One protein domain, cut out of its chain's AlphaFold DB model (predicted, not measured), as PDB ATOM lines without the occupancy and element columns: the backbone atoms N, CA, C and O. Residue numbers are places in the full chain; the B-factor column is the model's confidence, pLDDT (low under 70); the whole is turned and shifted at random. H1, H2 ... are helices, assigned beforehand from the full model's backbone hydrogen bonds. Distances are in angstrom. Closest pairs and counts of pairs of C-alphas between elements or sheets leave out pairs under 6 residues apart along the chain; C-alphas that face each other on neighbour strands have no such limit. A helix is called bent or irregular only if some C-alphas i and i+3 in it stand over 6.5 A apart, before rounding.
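AT A GLANCE: This is residues 44 to 133 of the 217 residues of an uncharacterized protein of Halobonum sp. Gai3-2 (UniProt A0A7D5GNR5). Two helices, H2 and H4, cross near their middles almost at right angles, and H3 packs on both, making a corner with the start of H4. H1 stands off to one side at the start of H2, and residues 44 to 58, with no named element, run past H3 to H1. The printed part has 90 residues with four named helices in the order H1, H2, H3, H4 and no named strand; the class is all helix. It is compact, with a radius of gyration of the C-alphas of 12.8 A and spans of 36 by 31 by 19 A.

HOW THE PARTS SIT: The longest helix, H4, residues 117 to 133, touches H2, residues 77 to 88, about perpendicular at 80 degrees; the closest C-alphas, of Ala 83 and Arg 124, are 4.9 A apart. H4 touches H3, residues 95 to 107, with residues 117 to 121 alone, at 90 degrees, about perpendicular; the closest C-alphas, of Met 97 and Pro 117, are 4.8 A apart. H2 and H3 touch at a steep tilt of 51 degrees, opposite ways, the closest C-alphas, of Leu 85 and Ile 100, being 7.2 A apart. H1, residues 59 to 72, only just touches H2, with 3 pairs of C-alphas within 8 A, the closest those of Asn 66 and Ala 77 at 5.3 A; they stand about perpendicular, at 81 degrees. H1 is apart from H3 and H4. Every O i to N i+4 pair is within hydrogen-bond range in H2 and H4, against 9 of 10 in H1 and 7 of 9 in H3.

IN THESE COORDINATES: H4 is 24.3 A long and ends at C-alpha 133, (70.780, 78.769, 76.043). H1, 20.0 A long, begins at C-alpha 59, (46.470, 92.755, 88.348). H2 is 16.7 A long. H3, 16.3 A long, is irregular: C-alphas 102 and 105 are 8.0 A apart.

THE WHOLE: The two C-alphas farthest apart, of Ala 46 and Lys 133, are 36.6 A apart. The printed part has no cut. The link from H1 to H2 is tight; those from H2 to H3 and from H3 to H4 are short. Mean pLDDT of the printed part is 80.8, with residues 44 to 61 and 90 to 94 under 70.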
ATOM      1  N   VAL A  44      58.677  94.621 107.962       53.06
ATOM      2  CA  VAL A  44      59.375  94.742 106.675       53.06
ATOM      3  C   VAL A  44      60.680  95.525 106.869       53.06
ATOM      4  O   VAL A  44      60.643  96.722 107.203       53.06
ATOM      5  N   PRO A  45      61.849  94.893 106.638       64.31
ATOM      6  CA  PRO A  45      63.135  95.575 106.690       64.31
ATOM      7  C   PRO A  45      63.138  96.836 105.806       64.31
ATOM      8  O   PRO A  45      62.574  96.839 104.712       64.31
ATOM      9  N   ALA A  46      63.721  97.938 106.288       59.19
ATOM     10  CA  ALA A  46      63.688  99.233 105.593       59.19
ATOM     11  C   ALA A  46      64.327  99.187 104.191       59.19
ATOM     12  O   ALA A  46      63.943  99.948 103.309       59.19
ATOM     13  N   ASP A  47      65.258  98.261 103.972       59.53
ATOM     14  CA  ASP A  47      65.829  97.953 102.667       59.53
ATOM     15  C   ASP A  47      64.800  97.331 101.716       59.53
ATOM     16  O   ASP A  47      64.800  97.686 100.548       59.53
ATOM     17  N   VAL A  48      63.872  96.497 102.197       60.97
ATOM     18  CA  VAL A  48      62.814  95.876 101.374       60.97
ATOM     19  C   VAL A  48      61.755  96.898 100.932       60.97
ATOM     20  O   VAL A  48      61.236  96.803  99.825       60.97
ATOM     21  N   ARG A  49      61.490  97.924 101.753       56.53
ATOM     22  CA  ARG A  49      60.562  99.030 101.434       56.53
ATOM     23  C   ARG A  49      61.025  99.938 100.294       56.53
ATOM     24  O   ARG A  49      60.250 100.752  99.823       56.53
ATOM     25  N   LYS A  50      62.283  99.832  99.864       58.28
ATOM     26  CA  LYS A  50      62.822 100.625  98.753       58.28
ATOM     27  C   LYS A  50      62.429 100.060  97.375       58.28
ATOM     28  O   LYS A  50      62.682 100.707  96.361       58.28
ATOM     29  N   TYR A  51      61.842  98.862  97.314       59.97
ATOM     30  CA  TYR A  51      61.591  98.137  96.065       59.97
ATOM     31  C   TYR A  51      60.117  98.215  95.645       59.97
ATOM     32  O   TYR A  51      59.376  97.239  95.714       59.97
ATOM     33  N   ASP A  52      59.722  99.393  95.160       55.62
ATOM     34  CA  ASP A  52      58.344  99.693  94.737       55.62
ATOM     35  C   ASP A  52      58.051  99.349  93.266       55.62
ATOM     36  O   ASP A  52      56.910  99.480  92.827       55.62
ATOM     37  N   ARG A  53      59.047  98.917  92.473       61.12
ATOM     38  CA  ARG A  53      58.881  98.708  91.016       61.12
ATOM     39  C   ARG A  53      57.735  97.749  90.683       61.12
ATOM     40  O   ARG A  53      56.910  98.052  89.834       61.12
ATOM     41  N   PHE A  54      57.640  96.641  91.416       56.72
ATOM     42  CA  PHE A  54      56.590  95.635  91.226       56.72
ATOM     43  C   PHE A  54      55.307  95.915  92.020       56.72
ATOM     44  O   PHE A  54      54.260  95.368  91.683       56.72
ATOM     45  N   GLN A  55      55.352  96.789  93.034       59.56
ATOM     46  CA  GLN A  55      54.140  97.212  93.748       59.56
ATOM     47  C   GLN A  55      53.240  98.103  92.890       59.56
ATOM     48  O   GLN A  55      52.044  98.195  93.151       59.56
ATOM     49  N   LYS A  56      53.810  98.741  91.863       58.53
ATOM     50  CA  LYS A  56      53.080  99.598  90.927       58.53
ATOM     51  C   LYS A  56      52.311  98.833  89.849       58.53
ATOM     52  O   LYS A  56      51.472  99.450  89.209       58.53
ATOM     53  N   MET A  57      52.568  97.534  89.659       60.47
ATOM     54  CA  MET A  57      51.873  96.748  88.637       60.47
ATOM     55  C   MET A  57      50.468  96.340  89.093       60.47
ATOM     56  O   MET A  57      50.305  95.635  90.094       60.47
ATOM     57  N   GLU A  58      49.444  96.717  88.331       57.69
ATOM     58  CA  GLU A  58      48.067  96.280  88.576       57.69
ATOM     59  C   GLU A  58      47.842  94.809  88.166       57.69
ATOM     60  O   GLU A  58      48.514  94.258  87.291       57.69
ATOM     61  N   ARG A  59      46.822  94.143  88.733       58.16
ATOM     62  CA  ARG A  59      46.470  92.755  88.348       58.16
ATOM     63  C   ARG A  59      46.207  92.591  86.843       58.16
ATOM     64  O   ARG A  59      46.549  91.555  86.285       58.16
ATOM     65  N   ALA A  60      45.638  93.601  86.184       57.91
ATOM     66  CA  ALA A  60      45.393  93.584  84.738       57.91
ATOM     67  C   ALA A  60      46.678  93.764  83.901       57.91
ATOM     68  O   ALA A  60      46.736  93.361  82.740       57.91
ATOM     69  N   GLU A  61      47.727  94.361  84.467       69.94
ATOM     70  CA  GLU A  61      49.054  94.429  83.845       69.94
ATOM     71  C   GLU A  61      49.763  93.080  83.940       69.94
ATOM     72  O   GLU A  61      50.392  92.654  82.976       69.94
ATOM     73  N   TYR A  62      49.559  92.336  85.029       72.62
ATOM     74  CA  TYR A  62      50.127  91.000  85.186       72.62
ATOM     75  C   TYR A  62      49.659  89.997  84.126       72.62
ATOM     76  O   TYR A  62      50.493  89.320  83.525       72.62
ATOM     77  N   ASP A  63      48.350  89.881  83.883       75.81
ATOM     78  CA  ASP A  63      47.843  88.921  82.892       75.81
ATOM     79  C   ASP A  63      48.408  89.226  81.497       75.81
ATOM     80  O   ASP A  63      48.764  88.308  80.753       75.81
ATOM     81  N   ARG A  64      48.600  90.517  81.191       81.00
ATOM     82  CA  ARG A  64      49.268  90.982  79.971       81.00
ATOM     83  C   ARG A  64      50.745  90.594  79.940       81.00
ATOM     84  O   ARG A  64      51.181  90.042  78.939       81.00
ATOM     85  N   VAL A  65      51.494  90.799  81.023       83.62
ATOM     86  CA  VAL A  65      52.913  90.397  81.120       83.62
ATOM     87  C   VAL A  65      53.079  88.894  80.985       83.62
ATOM     88  O   VAL A  65      53.950  88.416  80.268       83.62
ATOM     89  N   ASN A  66      52.250  88.125  81.678       86.94
ATOM     90  CA  ASN A  66      52.325  86.676  81.660       86.94
ATOM     91  C   ASN A  66      51.963  86.115  80.277       86.94
ATOM     92  O   ASN A  66      52.618  85.174  79.836       86.94
ATOM     93  N   GLN A  67      50.987  86.696  79.574       89.12
ATOM     94  CA  GLN A  67      50.721  86.351  78.177       89.12
ATOM     95  C   GLN A  67      51.894  86.755  77.271       89.12
ATOM     96  O   GLN A  67      52.402  85.927  76.520       89.12
ATOM     97  N   PHE A  68      52.396  87.982  77.409       91.25
ATOM     98  CA  PHE A  68      53.506  88.501  76.613       91.25
ATOM     99  C   PHE A  68      54.781  87.662  76.757       91.25
ATOM    100  O   PHE A  68      55.393  87.276  75.764       91.25
ATOM    101  N   LEU A  69      55.161  87.319  77.991       92.94
ATOM    102  CA  LEU A  69      56.329  86.487  78.274       92.94
ATOM    103  C   LEU A  69      56.204  85.095  77.657       92.94
ATOM    104  O   LEU A  69      57.205  84.582  77.167       92.94
ATOM    105  N   ARG A  70      55.004  84.498  77.652       92.81
ATOM    106  CA  ARG A  70      54.760  83.204  76.992       92.81
ATOM    107  C   ARG A  70      54.878  83.302  75.478       92.81
ATOM    108  O   ARG A  70      55.409  82.386  74.863       92.81
ATOM    109  N   ASP A  71      54.371  84.387  74.903       94.06
ATOM    110  CA  ASP A  71      54.315  84.556  73.452       94.06
ATOM    111  C   ASP A  71      55.676  84.946  72.865       94.06
ATOM    112  O   ASP A  71      55.972  84.602  71.723       94.06
ATOM    113  N   ARG A  72      56.505  85.669  73.628       95.00
ATOM    114  CA  ARG A  72      57.739  86.294  73.122       95.00
ATOM    115  C   ARG A  72      59.029  85.774  73.747       95.00
ATOM    116  O   ARG A  72      60.104  86.103  73.257       95.00
ATOM    117  N   THR A  73      58.970  84.989  74.824       94.88
ATOM    118  CA  THR A  73      60.171  84.539  75.547       94.88
ATOM    119  C   THR A  73      60.060  83.093  76.040       94.88
ATOM    120  O   THR A  73      58.992  82.492  76.060       94.88
ATOM    121  N   TYR A  74      61.177  82.529  76.509       94.31
ATOM    122  CA  TYR A  74      61.194  81.229  77.199       94.31
ATOM    123  C   TYR A  74      61.038  81.340  78.726       94.31
ATOM    124  O   TYR A  74      61.067  80.330  79.441       94.31
ATOM    125  N   VAL A  75      60.924  82.560  79.246       93.25
ATOM    126  CA  VAL A  75      60.921  82.860  80.678       93.25
ATOM    127  C   VAL A  75      59.482  82.932  81.184       93.25
ATOM    128  O   VAL A  75      58.596  83.482  80.542       93.25
ATOM    129  N   THR A  76      59.230  82.372  82.362       92.25
ATOM    130  CA  THR A  76      57.934  82.506  83.038       92.25
ATOM    131  C   THR A  76      57.856  83.831  83.791       92.25
ATOM    132  O   THR A  76      58.866  84.331  84.285       92.25
ATOM    133  N   ALA A  77      56.646  84.355  84.011       88.50
ATOM    134  CA  ALA A  77      56.455  85.553  84.839       88.50
ATOM    135  C   ALA A  77      57.093  85.429  86.235       88.50
ATOM    136  O   ALA A  77      57.555  86.411  86.811       88.50
ATOM    137  N   ARG A  78      57.168  84.203  86.770       89.31
ATOM    138  CA  ARG A  78      57.803  83.937  88.059       89.31
ATOM    139  C   ARG A  78      59.317  84.089  88.021       89.31
ATOM    140  O   ARG A  78      59.887  84.741  88.891       89.31
ATOM    141  N   GLU A  79      59.954  83.469  87.038       92.38
ATOM    142  CA  GLU A  79      61.401  83.558  86.842       92.38
ATOM    143  C   GLU A  79      61.824  84.994  86.537       92.38
ATOM    144  O   GLU A  79      62.786  85.463  87.133       92.38
ATOM    145  N   TRP A  80      61.079  85.707  85.685       90.50
ATOM    146  CA  TRP A  80      61.338  87.114  85.369       90.50
ATOM    147  C   TRP A  80      61.284  88.000  86.621       90.50
ATOM    148  O   TRP A  80      62.270  88.670  86.937       90.50
ATOM    149  N   ALA A  81      60.188  87.947  87.386       87.56
ATOM    150  CA  ALA A  81      60.034  88.776  88.582       87.56
ATOM    151  C   ALA A  81      61.112  88.468  89.637       87.56
ATOM    152  O   ALA A  81      61.721  89.380  90.197       87.56
ATOM    153  N   ILE A  82      61.408  87.184  89.879       88.75
ATOM    154  CA  ILE A  82      62.452  86.792  90.834       88.75
ATOM    155  C   ILE A  82      63.842  87.205  90.342       88.75
ATOM    156  O   ILE A  82      64.617  87.738  91.130       88.75
ATOM    157  N   ALA A  83      64.171  87.005  89.063       87.50
ATOM    158  CA  ALA A  83      65.467  87.397  88.512       87.50
ATOM    159  C   ALA A  83      65.691  88.911  88.616       87.50
ATOM    160  O   ALA A  83      66.791  89.344  88.965       87.50
ATOM    161  N   ARG A  84      64.643  89.711  88.392       84.94
ATOM    162  CA  ARG A  84      64.686  91.162  88.581       84.94
ATOM    163  C   ARG A  84      64.886  91.572  90.029       84.94
ATOM    164  O   ARG A  84      65.794  92.353  90.300       84.94
ATOM    165  N   LEU A  85      64.143  90.982  90.963       84.44
ATOM    166  CA  LEU A  85      64.390  91.192  92.391       84.44
ATOM    167  C   LEU A  85      65.826  90.794  92.760       84.44
ATOM    168  O   LEU A  85      66.542  91.561  93.388       84.44
ATOM    169  N   CYS A  86      66.317  89.641  92.309       83.94
ATOM    170  CA  CYS A  86      67.700  89.239  92.558       83.94
ATOM    171  C   CYS A  86      68.733  90.204  91.949       83.94
ATOM    172  O   CYS A  86      69.819  90.343  92.510       83.94
ATOM    173  N   ALA A  87      68.433  90.849  90.818       80.44
ATOM    174  CA  ALA A  87      69.303  91.852  90.210       80.44
ATOM    175  C   ALA A  87      69.344  93.157  91.022       80.44
ATOM    176  O   ALA A  87      70.422  93.728  91.182       80.44
ATOM    177  N   ASP A  88      68.207  93.578  91.573       75.38
ATOM    178  CA  ASP A  88      68.091  94.790  92.390       75.38
ATOM    179  C   ASP A  88      68.696  94.610  93.799       75.38
ATOM    180  O   ASP A  88      69.235  95.555  94.372       75.38
ATOM    181  N   PHE A  89      68.675  93.387  94.337       70.12
ATOM    182  CA  PHE A  89      69.208  93.033  95.658       70.12
ATOM    183  C   PHE A  89      70.667  92.530  95.644       70.12
ATOM    184  O   PHE A  89      71.100  91.925  96.622       70.12
ATOM    185  N   ARG A  90      71.439  92.703  94.560       63.12
ATOM    186  CA  ARG A  90      72.803  92.137  94.474       63.12
ATOM    187  C   ARG A  90      73.719  92.633  95.604       63.12
ATOM    188  O   ARG A  90      74.298  93.710  95.514       63.12
ATOM    189  N   THR A  91      73.923  91.779  96.604       57.97
ATOM    190  CA  THR A  91      74.993  91.831  97.611       57.97
ATOM    191  C   THR A  91      75.474  90.404  97.914       57.97
ATOM    192  O   THR A  91      74.783  89.426  97.635       57.97
ATOM    193  N   GLU A  92      76.705  90.257  98.409       52.72
ATOM    194  CA  GLU A  92      77.439  88.976  98.431       52.72
ATOM    195  C   GLU A  92      76.939  87.944  99.467       52.72
ATOM    196  O   GLU A  92      77.402  86.805  99.472       52.72
ATOM    197  N   THR A  93      76.013  88.300 100.366       59.19
ATOM    198  CA  THR A  93      75.850  87.580 101.646       59.19
ATOM    199  C   THR A  93      74.735  86.525 101.732       59.19
ATOM    200  O   THR A  93      74.614  85.865 102.763       59.19
ATOM    201  N   GLY A  94      73.915  86.311 100.698       61.53
ATOM    202  CA  GLY A  94      72.859  85.275 100.663       61.53
ATOM    203  C   GLY A  94      71.641  85.528 101.575       61.53
ATOM    204  O   GLY A  94      70.616  84.846 101.465       61.53
ATOM    205  N   VAL A  95      71.711  86.539 102.446       72.44
ATOM    206  CA  VAL A  95      70.621  87.029 103.309       72.44
ATOM    207  C   VAL A  95      69.438  87.541 102.473       72.44
ATOM    208  O   VAL A  95      68.279  87.480 102.889       72.44
ATOM    209  N   GLU A  96      69.715  87.999 101.262       79.62
ATOM    210  CA  GLU A  96      68.788  88.645 100.343       79.62
ATOM    211  C   GLU A  96      67.789  87.647  99.764       79.62
ATOM    212  O   GLU A  96      66.605  87.953  99.685       79.62
ATOM    213  N   MET A  97      68.208  86.407  99.490       85.50
ATOM    214  CA  MET A  97      67.298  85.350  99.020       85.50
ATOM    215  C   MET A  97      66.225  85.036 100.060       85.50
ATOM    216  O   MET A  97      65.059  84.808  99.734       85.50
ATOM    217  N   THR A  98      66.610  85.088 101.337       86.62
ATOM    218  CA  THR A  98      65.676  84.936 102.455       86.62
ATOM    219  C   THR A  98      64.732  86.129 102.556       86.62
ATOM    220  O   THR A  98      63.537  85.937 102.781       86.62
ATOM    221  N   LYS A  99      65.237  87.355 102.370       85.56
ATOM    222  CA  LYS A  99      64.414  88.574 102.389       85.56
ATOM    223  C   LYS A  99      63.413  88.608 101.232       85.56
ATOM    224  O   LYS A  99      62.238  88.863 101.483       85.56
ATOM    225  N   ILE A 100      63.859  88.301 100.014       87.31
ATOM    226  CA  ILE A 100      63.025  88.224  98.809       87.31
ATOM    227  C   ILE A 100      61.925  87.185  99.013       87.31
ATOM    228  O   ILE A 100      60.747  87.511  98.920       87.31
ATOM    229  N   GLY A 101      62.293  85.951  99.375       88.94
ATOM    230  CA  GLY A 101      61.334  84.857  99.510       88.94
ATOM    231  C   GLY A 101      60.254  85.116 100.563       88.94
ATOM    232  O   GLY A 101      59.073  84.883 100.305       88.94
ATOM    233  N   LYS A 102      60.626  85.670 101.726       89.81
ATOM    234  CA  LYS A 102      59.676  86.007 102.802       89.81
ATOM    235  C   LYS A 102      58.723  87.150 102.452       89.81
ATOM    236  O   LYS A 102      57.611  87.174 102.966       89.81
ATOM    237  N   ASN A 103      59.148  88.096 101.615       88.00
ATOM    238  CA  ASN A 103      58.358  89.284 101.274       88.00
ATOM    239  C   ASN A 103      57.728  89.212  99.879       88.00
ATOM    240  O   ASN A 103      57.119  90.184  99.441       88.00
ATOM    241  N   LEU A 104      57.839  88.072  99.194       88.00
ATOM    242  CA  LEU A 104      57.407  87.907  97.810       88.00
ATOM    243  C   LEU A 104      55.945  88.322  97.558       88.00
ATOM    244  O   LEU A 104      55.741  89.066  96.605       88.00
ATOM    245  N   PRO A 105      54.960  88.006  98.430       87.19
ATOM    246  CA  PRO A 105      53.579  88.464  98.234       87.19
ATOM    247  C   PRO A 105      53.375  89.974  98.322       87.19
ATOM    248  O   PRO A 105      52.407  90.496  97.776       87.19
ATOM    249  N   ARG A 106      54.275  90.690  99.007       81.44
ATOM    250  CA  ARG A 106      54.260  92.159  99.064       81.44
ATOM    251  C   ARG A 106      55.039  92.791  97.925       81.44
ATOM    252  O   ARG A 106      54.683  93.877  97.486       81.44
ATOM    253  N   LEU A 107      56.128  92.153  97.503       82.38
ATOM    254  CA  LEU A 107      56.976  92.642  96.421       82.38
ATOM    255  C   LEU A 107      56.302  92.419  95.071       82.38
ATOM    256  O   LEU A 107      56.329  93.298  94.230       82.38
ATOM    257  N   VAL A 108      55.680  91.260  94.877       82.62
ATOM    258  CA  VAL A 108      55.113  90.809  93.610       82.62
ATOM    259  C   VAL A 108      53.681  90.339  93.889       82.62
ATOM    260  O   VAL A 108      53.483  89.167  94.205       82.62
ATOM    261  N   PRO A 109      52.665  91.221  93.797       77.06
ATOM    262  CA  PRO A 109      51.310  90.949  94.301       77.06
ATOM    263  C   PRO A 109      50.592  89.723  93.710       77.06
ATOM    264  O   PRO A 109      49.625  89.231  94.293       77.06
ATOM    265  N   PHE A 110      51.039  89.210  92.558       80.56
ATOM    266  CA  PHE A 110      50.514  87.971  91.971       80.56
ATOM    267  C   PHE A 110      51.142  86.697  92.564       80.56
ATOM    268  O   PHE A 110      50.610  85.601  92.391       80.56
ATOM    269  N   MET A 111      52.274  86.809  93.261       86.50
ATOM    270  CA  MET A 111      52.908  85.711  93.986       86.50
ATOM    271  C   MET A 111      52.365  85.654  95.406       86.50
ATOM    272  O   MET A 111      52.997  86.123  96.340       86.50
ATOM    273  N   THR A 112      51.184  85.070  95.585       86.06
ATOM    274  CA  THR A 112      50.481  85.068  96.880       86.06
ATOM    275  C   THR A 112      51.209  84.313  97.995       86.06
ATOM    276  O   THR A 112      50.940  84.561  99.169       86.06
ATOM    277  N   ASP A 113      52.141  83.426  97.642       90.75
ATOM    278  CA  ASP A 113      52.884  82.592  98.584       90.75
ATOM    279  C   ASP A 113      54.314  83.093  98.809       90.75
ATOM    280  O   ASP A 113      54.983  83.596  97.904       90.75
ATOM    281  N   THR A 114      54.821  82.890 100.026       93.12
ATOM    282  CA  THR A 114      56.241  83.096 100.341       93.12
ATOM    283  C   THR A 114      57.099  81.959  99.806       93.12
ATOM    284  O   THR A 114      56.677  80.804  99.788       93.12
ATOM    285  N   TYR A 115      58.335  82.271  99.424       93.56
ATOM    286  CA  TYR A 115      59.274  81.310  98.851       93.56
ATOM    287  C   TYR A 115      60.418  81.033  99.819       93.56
ATOM    288  O   TYR A 115      60.867  81.906 100.563       93.56
ATOM    289  N   THR A 116      60.927  79.803  99.789       93.25
ATOM    290  CA  THR A 116      62.178  79.479 100.477       93.25
ATOM    291  C   THR A 116      63.360  80.130  99.744       93.25
ATOM    292  O   THR A 116      63.282  80.341  98.530       93.25
ATOM    293  N   PRO A 117      64.494  80.393 100.421       90.94
ATOM    294  CA  PRO A 117      65.696  80.911  99.758       90.94
ATOM    295  C   PRO A 117      66.161  80.015  98.600       90.94
ATOM    296  O   PRO A 117      66.611  80.500  97.564       90.94
ATOM    297  N   GLN A 118      66.003  78.696  98.760       91.50
ATOM    298  CA  GLN A 118      66.292  77.703  97.726       91.50
ATOM    299  C   GLN A 118      65.430  77.924  96.477       91.50
ATOM    300  O   GLN A 118      65.960  77.928  95.371       91.50
ATOM    301  N   ALA A 119      64.121  78.132  96.648       93.00
ATOM    302  CA  ALA A 119      63.197  78.342  95.538       93.00
ATOM    303  C   ALA A 119      63.492  79.650  94.784       93.00
ATOM    304  O   ALA A 119      63.434  79.675  93.556       93.00
ATOM    305  N   VAL A 120      63.876  80.714  95.501       91.50
ATOM    306  CA  VAL A 120      64.321  81.981  94.892       91.50
ATOM    307  C   VAL A 120      65.580  81.757  94.045       91.50
ATOM    308  O   VAL A 120      65.608  82.121  92.871       91.50
ATOM    309  N   ASN A 121      66.594  81.086  94.603       89.69
ATOM    310  CA  ASN A 121      67.822  80.757  93.874       89.69
ATOM    311  C   ASN A 121      67.564  79.877  92.646       89.69
ATOM    312  O   ASN A 121      68.167  80.101  91.602       89.69
ATOM    313  N   GLN A 122      66.667  78.896  92.746       92.56
ATOM    314  CA  GLN A 122      66.308  78.031  91.620       92.56
ATOM    315  C   GLN A 122      65.637  78.812  90.490       92.56
ATOM    316  O   GLN A 122      65.993  78.621  89.331       92.56
ATOM    317  N   ALA A 123      64.707  79.714  90.809       92.12
ATOM    318  CA  ALA A 123      64.059  80.551  89.802       92.12
ATOM    319  C   ALA A 123      65.066  81.481  89.106       92.12
ATOM    320  O   ALA A 123      65.059  81.585  87.880       92.12
ATOM    321  N   ARG A 124      65.983  82.088  89.870       90.25
ATOM    322  CA  ARG A 124      67.082  82.889  89.318       90.25
ATOM    323  C   ARG A 124      67.992  82.057  88.410       90.25
ATOM    324  O   ARG A 124      68.267  82.465  87.287       90.25
ATOM    325  N   ALA A 125      68.451  80.900  88.879       91.38
ATOM    326  CA  ALA A 125      69.330  80.029  88.102       91.38
ATOM    327  C   ALA A 125      68.647  79.544  86.815       91.38
ATOM    328  O   ALA A 125      69.277  79.503  85.764       91.38
ATOM    329  N   SER A 126      67.347  79.243  86.875       94.12
ATOM    330  CA  SER A 126      66.573  78.859  85.694       94.12
ATOM    331  C   SER A 126      66.472  79.995  84.673       94.12
ATOM    332  O   SER A 126      66.643  79.755  83.479       94.12
ATOM    333  N   PHE A 127      66.267  81.237  85.127       94.25
ATOM    334  CA  PHE A 127      66.336  82.413  84.260       94.25
ATOM    335  C   PHE A 127      67.708  82.528  83.576       94.25
ATOM    336  O   PHE A 127      67.775  82.607  82.352       94.25
ATOM    337  N   GLU A 128      68.800  82.479  84.348       92.31
ATOM    338  CA  GLU A 128      70.170  82.580  83.821       92.31
ATOM    339  C   GLU A 128      70.486  81.453  82.820       92.31
ATOM    340  O   GLU A 128      71.081  81.694  81.770       92.31
ATOM    341  N   GLU A 129      70.043  80.223  83.093       96.25
ATOM    342  CA  GLU A 129      70.205  79.086  82.183       96.25
ATOM    343  C   GLU A 129      69.460  79.302  80.857       96.25
ATOM    344  O   GLU A 129      70.010  79.031  79.787       96.25
ATOM    345  N   LYS A 130      68.226  79.816  80.905       96.88
ATOM    346  CA  LYS A 130      67.432  80.120  79.703       96.88
ATOM    347  C   LYS A 130      68.070  81.223  78.868       96.88
ATOM    348  O   LYS A 130      68.165  81.061  77.653       96.88
ATOM    349  N   VAL A 131      68.555  82.291  79.506       94.94
ATOM    350  CA  VAL A 131      69.294  83.368  78.828       94.94
ATOM    351  C   VAL A 131      70.541  82.812  78.144       94.94
ATOM    352  O   VAL A 131      70.743  83.057  76.957       94.94
ATOM    353  N   ASN A 132      71.335  81.998  78.845       96.50
ATOM    354  CA  ASN A 132      72.536  81.389  78.273       96.50
ATOM    355  C   ASN A 132      72.221  80.488  77.070       96.50
ATOM    356  O   ASN A 132      72.892  80.578  76.043       96.50
ATOM    357  N   LYS A 133      71.187  79.643  77.157       97.81
ATOM    358  CA  LYS A 133      70.780  78.769  76.043       97.81
ATOM    359  C   LYS A 133      70.264  79.560  74.843       97.81
ATOM    360  O   LYS A 133      70.629  79.239  73.711       97.81
TER     361      LYS A 133